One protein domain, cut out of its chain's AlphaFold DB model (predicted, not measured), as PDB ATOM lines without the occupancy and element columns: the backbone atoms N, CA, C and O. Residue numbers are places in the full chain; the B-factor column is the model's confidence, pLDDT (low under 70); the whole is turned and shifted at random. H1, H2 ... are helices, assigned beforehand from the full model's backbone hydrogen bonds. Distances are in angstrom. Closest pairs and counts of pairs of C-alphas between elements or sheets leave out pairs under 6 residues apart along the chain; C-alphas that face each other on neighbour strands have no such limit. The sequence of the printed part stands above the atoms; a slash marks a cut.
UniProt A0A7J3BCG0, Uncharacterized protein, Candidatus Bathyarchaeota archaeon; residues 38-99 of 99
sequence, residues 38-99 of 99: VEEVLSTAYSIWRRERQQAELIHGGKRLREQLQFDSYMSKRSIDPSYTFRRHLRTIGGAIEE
ATOM      1  N   VAL A  38     131.060  71.445 109.464       95.94
ATOM      2  CA  VAL A  38     130.783  72.837 109.867       95.94
ATOM      3  C   VAL A  38     130.103  73.652 108.767       95.94
ATOM      4  O   VAL A  38     129.224  74.461 109.056       95.94
ATOM      5  N   GLU A  39     130.476  73.441 107.504       96.50
ATOM      6  CA  GLU A  39     129.894  74.175 106.377       96.50
ATOM      7  C   GLU A  39     128.424  73.799 106.163       96.50
ATOM      8  O   GLU A  39     127.587  74.677 105.944       96.50
ATOM      9  N   GLU A  40     128.089  72.514 106.294       95.81
ATOM     10  CA  GLU A  40     126.714  72.022 106.196       95.81
ATOM     11  C   GLU A  40     125.851  72.550 107.349       95.81
ATOM     12  O   GLU A  40     124.745  73.056 107.123       95.81
ATOM     13  N   VAL A  41     126.386  72.523 108.575       95.81
ATOM     14  CA  VAL A  41     125.722  73.087 109.757       95.81
ATOM     15  C   VAL A  41     125.454  74.580 109.569       95.81
ATOM     16  O   VAL A  41     124.325  75.026 109.776       95.81
ATOM     17  N   LEU A  42     126.447  75.360 109.130       95.88
ATOM     18  CA  LEU A  42     126.289  76.802 108.912       95.88
ATOM     19  C   LEU A  42     125.318  77.118 107.768       95.88
ATOM     20  O   LEU A  42     124.518  78.046 107.889       95.88
ATOM     21  N   SER A  43     125.349  76.350 106.678       95.44
ATOM     22  CA  SER A  43     124.412  76.494 105.556       95.44
ATOM     23  C   SER A  43     122.962  76.251 105.993       95.44
ATOM     24  O   SER A  43     122.053  77.038 105.688       95.44
ATOM     25  N   THR A  44     122.754  75.195 106.781       93.50
ATOM     26  CA  THR A  44     121.452  74.860 107.362       93.50
ATOM     27  C   THR A  44     121.007  75.957 108.323       93.50
ATOM     28  O   THR A  44     119.937  76.536 108.131       93.50
ATOM     29  N   ALA A  45     121.853  76.338 109.283       93.69
ATOM     30  CA  ALA A  45     121.569  77.393 110.255       93.69
ATOM     31  C   ALA A  45     121.225  78.731 109.583       93.69
ATOM     32  O   ALA A  45     120.266  79.394 109.969       93.69
ATOM     33  N   TYR A  46     121.941  79.109 108.522       94.75
ATOM     34  CA  TYR A  46     121.648  80.320 107.760       94.75
ATOM     35  C   TYR A  46     120.277  80.257 107.066       94.75
ATOM     36  O   TYR A  46     119.537  81.246 107.039       94.75
ATOM     37  N   SER A  47     119.903  79.090 106.535       90.50
ATOM     38  CA  SER A  47     118.585  78.873 105.927       90.50
ATOM     39  C   SER A  47     117.454  78.971 106.953       90.50
ATOM     40  O   SER A  47     116.396  79.528 106.648       90.50
ATOM     41  N   ILE A  48     117.680  78.470 108.171       90.69
ATOM     42  CA  ILE A  48     116.761  78.604 109.309       90.69
ATOM     43  C   ILE A  48     116.625  80.077 109.697       90.69
ATOM     44  O   ILE A  48     115.525  80.630 109.632       90.69
ATOM     45  N   TRP A  49     117.750  80.736 109.975       93.12
ATOM     46  CA  TRP A  49     117.796  82.138 110.381       93.12
ATOM     47  C   TRP A  49     117.080  83.054 109.384       93.12
ATOM     48  O   TRP A  49     116.295  83.916 109.775       93.12
ATOM     49  N   ARG A  50     117.278  82.844 108.075       93.00
ATOM     50  CA  ARG A  50     116.591  83.625 107.036       93.00
ATOM     51  C   ARG A  50     115.068  83.471 107.121       93.00
ATOM     52  O   ARG A  50     114.352  84.468 107.012       93.00
ATOM     53  N   ARG A  51     114.567  82.242 107.291       87.88
ATOM     54  CA  ARG A  51     113.123  81.967 107.396       87.88
ATOM     55  C   ARG A  51     112.534  82.612 108.643       87.88
ATOM     56  O   ARG A  51     111.508  83.281 108.551       87.88
ATOM     57  N   GLU A  52     113.195  82.463 109.783       89.06
ATOM     58  CA  GLU A  52     112.757  83.060 111.047       89.06
ATOM     59  C   GLU A  52     112.775  84.587 110.990       89.06
ATOM     60  O   GLU A  52     111.830  85.241 111.431       89.06
ATOM     61  N   ARG A  53     113.799  85.173 110.360       92.56
ATOM     62  CA  ARG A  53     113.888  86.619 110.157       92.56
ATOM     63  C   ARG A  53     112.716  87.142 109.331       92.56
ATOM     64  O   ARG A  53     112.079  88.112 109.734       92.56
ATOM     65  N   GLN A  54     112.387  86.469 108.228       90.25
ATOM     66  CA  GLN A  54     111.230  86.820 107.405       90.25
ATOM     67  C   GLN A  54     109.914  86.692 108.189       90.25
ATOM     68  O   GLN A  54     109.043  87.557 108.086       90.25
ATOM     69  N   GLN A  55     109.755  85.636 108.991       89.50
ATOM     70  CA  GLN A  55     108.578  85.467 109.847       89.50
ATOM     71  C   GLN A  55     108.464  86.602 110.872       89.50
ATOM     72  O   GLN A  55     107.387  87.181 111.029       89.50
ATOM     73  N   ALA A  56     109.572  86.967 111.521       91.81
ATOM     74  CA  ALA A  56     109.632  88.059 112.486       91.81
ATOM     75  C   ALA A  56     109.285  89.416 111.850       91.81
ATOM     76  O   ALA A  56     108.519  90.186 112.427       91.81
ATOM     77  N   GLU A  57     109.780  89.691 110.641       93.94
ATOM     78  CA  GLU A  57     109.443  90.900 109.879       93.94
ATOM     79  C   GLU A  57     107.945  90.972 109.552       93.94
ATOM     80  O   GLU A  57     107.313  92.010 109.746       93.94
ATOM     81  N   LEU A  58     107.342  89.856 109.131       91.94
ATOM     82  CA  LEU A  58     105.901  89.781 108.874       91.94
ATOM     83  C   LEU A  58     105.069  89.972 110.150       91.94
ATOM     84  O   LEU A  58     104.039  90.647 110.102       91.94
ATOM     85  N   ILE A  59     105.514  89.416 111.285       93.00
ATOM     86  CA  ILE A  59     104.872  89.634 112.592       93.00
ATOM     87  C   ILE A  59     104.928  91.117 112.957       93.00
ATOM     88  O   ILE A  59     103.909  91.686 113.348       93.00
ATOM     89  N   HIS A  60     106.087  91.756 112.782       93.38
ATOM     90  CA  HIS A  60     106.248  93.186 113.037       93.38
ATOM     91  C   HIS A  60     105.358  94.041 112.119       93.38
ATOM     92  O   HIS A  60     104.813  95.052 112.553       93.38
ATOM     93  N   GLY A  61     105.131  93.590 110.882       93.44
ATOM     94  CA  GLY A  61     104.177  94.176 109.937       93.44
ATOM     95  C   GLY A  61     102.698  93.871 110.221       93.44
ATOM     96  O   GLY A  61     101.843  94.223 109.411       93.44
ATOM     97  N   GLY A  62     102.372  93.205 111.334       94.06
ATOM     98  CA  GLY A  62     100.998  92.927 111.769       94.06
ATOM     99  C   GLY A  62     100.394  91.616 111.256       94.06
ATOM    100  O   GLY A  62      99.259  91.298 111.610       94.06
ATOM    101  N   LYS A  63     101.133  90.823 110.469       92.38
ATOM    102  CA  LYS A  63     100.677  89.511 109.989       92.38
ATOM    103  C   LYS A  63     100.971  88.437 111.030       92.38
ATOM    104  O   LYS A  63     102.129  88.130 111.315       92.38
ATOM    105  N   ARG A  64      99.936  87.805 111.581       91.81
ATOM    106  CA  ARG A  64     100.083  86.845 112.688       91.81
ATOM    107  C   ARG A  64     100.736  85.551 112.213       91.81
ATOM    108  O   ARG A  64     100.450  85.074 111.118       91.81
ATOM    109  N   LEU A  65     101.512  84.898 113.081       88.75
ATOM    110  CA  LEU A  65     102.138  83.604 112.769       88.75
ATOM    111  C   LEU A  65     101.114  82.547 112.311       88.75
ATOM    112  O   LEU A  65     101.363  81.807 111.366       88.75
ATOM    113  N   ARG A  66      99.913  82.533 112.906       90.00
ATOM    114  CA  ARG A  66      98.803  81.642 112.511       90.00
ATOM    115  C   ARG A  66      98.411  81.796 111.034       90.00
ATOM    116  O   ARG A  66      98.102  80.805 110.376       90.00
ATOM    117  N   GLU A  67      98.440  83.024 110.525       89.75
ATOM    118  CA  GLU A  67      98.143  83.349 109.125       89.75
ATOM    119  C   GLU A  67      99.327  82.996 108.221       89.75
ATOM    120  O   GLU A  67      99.138  82.479 107.122       89.75
ATOM    121  N   GLN A  68     100.557  83.233 108.688       88.31
ATOM    122  CA  GLN A  68     101.778  82.860 107.965       88.31
ATOM    123  C   GLN A  68     101.882  81.342 107.757       88.31
ATOM    124  O   GLN A  68     102.249  80.900 106.672       88.31
ATOM    125  N   LEU A  69     101.493  80.555 108.762       90.50
ATOM    126  CA  LEU A  69     101.508  79.091 108.729       90.50
ATOM    127  C   LEU A  69     100.239  78.473 108.125       90.50
ATOM    128  O   LEU A  69     100.068  77.263 108.217       90.50
ATOM    129  N   GLN A  70      99.332  79.278 107.556       92.50
ATOM    130  CA  GLN A  70      98.067  78.817 106.962       92.50
ATOM    131  C   GLN A  70      97.279  77.858 107.874       92.50
ATOM    132  O   GLN A  70      96.706  76.863 107.422       92.50
ATOM    133  N   PHE A  71      97.237  78.150 109.175       93.50
ATOM    134  CA  PHE A  71      96.766  77.201 110.184       93.50
ATOM    135  C   PHE A  71      95.307  76.755 109.979       93.50
ATOM    136  O   PHE A  71      94.962  75.609 110.261       93.50
ATOM    137  N   ASP A  72      94.447  77.618 109.436       93.56
ATOM    138  CA  ASP A  72      93.062  77.249 109.112       93.56
ATOM    139  C   ASP A  72      92.987  76.176 108.006       93.56
ATOM    140  O   ASP A  72      92.149  75.273 108.061       93.56
ATOM    141  N   SER A  73      93.919  76.203 107.046       93.19
ATOM    142  CA  SER A  73      94.067  75.158 106.021       93.19
ATOM    143  C   SER A  73      94.533  73.840 106.635       93.19
ATOM    144  O   SER A  73      93.998  72.779 106.307       93.19
ATOM    145  N   TYR A  74      95.481  73.893 107.577       94.25
ATOM    146  CA  TYR A  74      95.886  72.719 108.349       94.25
ATOM    147  C   TYR A  74      94.700  72.086 109.088       94.25
ATOM    148  O   TYR A  74      94.469  70.886 108.941       94.25
ATOM    149  N   MET A  75      93.928  72.884 109.830       95.81
ATOM    150  CA  MET A  75      92.776  72.391 110.588       95.81
ATOM    151  C   MET A  75      91.715  71.770 109.674       95.81
ATOM    152  O   MET A  75      91.212  70.693 109.981       95.81
ATOM    153  N   SER A  76      91.445  72.392 108.523       96.19
ATOM    154  CA  SER A  76      90.484  71.886 107.531       96.19
ATOM    155  C   SER A  76      90.927  70.554 106.912       96.19
ATOM    156  O   SER A  76      90.126  69.641 106.724       96.19
ATOM    157  N   LYS A  77      92.225  70.404 106.617       95.06
ATOM    158  CA  LYS A  77      92.778  69.135 106.117       95.06
ATOM    159  C   LYS A  77      92.749  68.056 107.193       95.06
ATOM    160  O   LYS A  77      92.368  66.927 106.905       95.06
ATOM    161  N   ARG A  78      93.092  68.408 108.435       96.19
ATOM    162  CA  ARG A  78      93.105  67.465 109.557       96.19
ATOM    163  C   ARG A  78      91.710  67.000 109.974       96.19
ATOM    164  O   ARG A  78      91.572  65.872 110.432       96.19
ATOM    165  N   SER A  79      90.674  67.825 109.811       96.06
ATOM    166  CA  SER A  79      89.296  67.386 110.067       96.06
ATOM    167  C   SER A  79      88.809  66.332 109.070       96.06
ATOM    168  O   SER A  79      87.940  65.541 109.414       96.06
ATOM    169  N   ILE A  80      89.361  66.320 107.852       96.88
ATOM    170  CA  ILE A  80      89.059  65.316 106.819       96.88
ATOM    171  C   ILE A  80      89.948  64.080 107.004       96.88
ATOM    172  O   ILE A  80      89.467  62.952 106.945       96.88
ATOM    173  N   ASP A  81      91.240  64.300 107.245       95.56
ATOM    174  CA  ASP A  81      92.243  63.264 107.469       95.56
ATOM    175  C   ASP A  81      92.958  63.506 108.812       95.56
ATOM    176  O   ASP A  81      93.930  64.268 108.869       95.56
ATOM    177  N   PRO A  82      92.530  62.844 109.903       94.69
ATOM    178  CA  PRO A  82      93.165  62.980 111.212       94.69
ATOM    179  C   PRO A  82      94.656  62.604 111.240       94.69
ATOM    180  O   PRO A  82      95.367  63.039 112.152       94.69
ATOM    181  N   SER A  83      95.139  61.834 110.254       95.94
ATOM    182  CA  SER A  83      96.556  61.476 110.104       95.94
ATOM    183  C   SER A  83      97.404  62.601 109.495       95.94
ATOM    184  O   SER A  83      98.637  62.551 109.543       95.94
ATOM    185  N   TYR A  84      96.777  63.659 108.966       95.38
ATOM    186  CA  TYR A  84      97.470  64.832 108.444       95.38
ATOM    187  C   TYR A  84      98.117  65.631 109.584       95.38
ATOM    188  O   TYR A  84      97.482  66.428 110.281       95.38
ATOM    189  N   THR A  85      99.412  65.400 109.797       93.62
ATOM    190  CA  THR A  85     100.174  66.039 110.874       93.62
ATOM    191  C   THR A  85     100.539  67.483 110.548       93.62
ATOM    192  O   THR A  85     100.684  67.876 109.387       93.62
ATOM    193  N   PHE A  86     100.761  68.279 111.594       91.06
ATOM    194  CA  PHE A  86     101.218  69.657 111.427       91.06
ATOM    195  C   PHE A  86     102.597  69.721 110.754       91.06
ATOM    196  O   PHE A  86     102.805  70.531 109.860       91.06
ATOM    197  N   ARG A  87     103.508  68.788 111.070       89.25
ATOM    198  CA  ARG A  87     104.815  68.691 110.397       89.25
ATOM    199  C   ARG A  87     104.671  68.469 108.885       89.25
ATOM    200  O   ARG A  87     105.331  69.147 108.101       89.25
ATOM    201  N   ARG A  88     103.768  67.578 108.454       91.56
ATOM    202  CA  ARG A  88     103.466  67.377 107.024       91.56
ATOM    203  C   ARG A  88     102.933  68.659 106.377       91.56
ATOM    204  O   ARG A  88     103.294  68.967 105.241       91.56
ATOM    205  N   HIS A  89     102.104  69.415 107.096       91.62
ATOM    206  CA  HIS A  89     101.611  70.709 106.633       91.62
ATOM    207  C   HIS A  89     102.738  71.722 106.425       91.62
ATOM    208  O   HIS A  89     102.856  72.273 105.331       91.62
ATOM    209  N   LEU A  90     103.604  71.898 107.425       88.31
ATOM    210  CA  LEU A  90     104.738  72.820 107.365       88.31
ATOM    211  C   LEU A  90     105.688  72.500 106.204       88.31
ATOM    212  O   LEU A  90     106.072  73.414 105.475       88.31
ATOM    213  N   ARG A  91     105.992  71.216 105.960       86.00
ATOM    214  CA  ARG A  91     106.787  70.788 104.792       86.00
ATOM    215  C   ARG A  91     106.133  71.176 103.464       86.00
ATOM    216  O   ARG A  91     106.818  71.589 102.540       86.00
ATOM    217  N   THR A  92     104.804  71.093 103.379       86.31
ATOM    218  CA  THR A  92     104.058  71.426 102.151       86.31
ATOM    219  C   THR A  92     104.124  72.919 101.817       86.31
ATOM    220  O   THR A  92     104.185  73.280 100.647       86.31
ATOM    221  N   ILE A  93     104.094  73.792 102.829       85.06
ATOM    222  CA  ILE A  93     104.085  75.253 102.633       85.06
ATOM    223  C   ILE A  93     105.486  75.883 102.700       85.06
ATOM    224  O   ILE A  93     105.601  77.105 102.688       85.06
ATOM    225  N   GLY A  94     106.547  75.070 102.804       73.44
ATOM    226  CA  GLY A  94     107.926  75.549 102.970       73.44
ATOM    227  C   GLY A  94     108.203  76.214 104.325       73.44
ATOM    228  O   GLY A  94     109.203  76.913 104.472       73.44
ATOM    229  N   GLY A  95     107.313  76.014 105.305       63.28
ATOM    230  CA  GLY A  95     107.436  76.522 106.674       63.28
ATOM    231  C   GLY A  95     108.162  75.566 107.619       63.28
ATOM    232  O   GLY A  95     108.364  75.901 108.782       63.28
ATOM    233  N   ALA A  96     108.528  74.370 107.151       58.09
ATOM    234  CA  ALA A  96     109.370  73.469 107.920       58.09
ATOM    235  C   ALA A  96     110.812  73.988 107.914       58.09
ATOM    236  O   ALA A  96     111.422  74.182 106.864       58.09
ATOM    237  N   ILE A  97     111.316  74.224 109.119       55.34
ATOM    238  CA  ILE A  97     112.730  74.441 109.424       55.34
ATOM    239  C   ILE A  97     113.488  73.094 109.366       55.34
ATOM    240  O   ILE A  97     114.675  73.079 109.063       55.34
ATOM    241  N   GLU A  98     112.785  71.973 109.574       48.91
ATOM    242  CA  GLU A  98     113.316  70.602 109.532       48.91
ATOM    243  C   GLU A  98     113.094  69.951 108.147       48.91
ATOM    244  O   GLU A  98     111.939  69.792 107.720       48.91
ATOM    245  N   GLU A  99     114.176  69.542 107.471       45.34
ATOM    246  CA  GLU A  99     114.124  68.584 106.347       45.34
ATOM    247  C   GLU A  99     113.667  67.191 106.813       45.34
ATOM    248  O   GLU A  99     114.087  66.697 107.881       45.34
TER     249      GLU A  99
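Overview. This is residues 38 to 99 of the 99 residues of an uncharacterized protein of Candidatus Bathyarchaeota archaeon (UniProt A0A7J3BCG0). A long helix, H1, makes one arm of a flat, open V, and the short H2 followed by H3 makes the other arm, with the corner at residues 61 to 64. Beyond the far end of H3 the chain folds back, and H4 and the tail of residues 93 to 99 lie in the space between the arms, while residues 38 to 43 of H1 stick out. The printed part has 62 residues with four named helices, in the order H1, H2, H3, H4, and no named strand; the class is all helix. The whole is loose, with a radius of gyration of the C-alphas of 13.7 A, and spans 42 by 29 by 9 A.

Arrangement. H1, residues 38 to 60, and H2, residues 65 to 68, only just touch, with 3 pairs of C-alphas within 8 A. H1 does so with residues 55 to 59 alone, and the closest C-alphas, those of Ile 59 and Leu 65, are 6.6 A apart. H2 is close to but not clearly touching H3, residues 71 to 80; their closest C-alphas, Arg 66 and Asp 72, are 8.0 A apart. H3 is close to but not clearly touching H4, residues 86 to 92, the closest C-alphas being those of Tyr 74 and His 89 at 6.3 A. The lines of H3 and H4 are only just about perpendicular, at 71 degrees. H1 is apart from H3 and from H4, and H2 is apart from H4. Every O i to N i+4 pair is within hydrogen-bond range in H1 and H4, and 5 of 6 are in H3; H2 is too short for such a pair.

Along the chain. H1 begins at C-alpha 38 (130.783, 72.837, 109.867) and measures 32.0 A to C-alpha 60 (106.248, 93.186, 113.037). H2 measures 4.9 A, H3 14.6 A and H4 9.9 A, ending at C-alpha 92 (104.058, 71.426, 102.151).

Size, cuts and confidence. The two C-alphas farthest apart, Val 38 and Ile 80, are 42.5 A apart. The printed part has no cut, and the three links between helices are tight. The mean pLDDT of the printed part is 89.2, with residues 95 to 99 under 70.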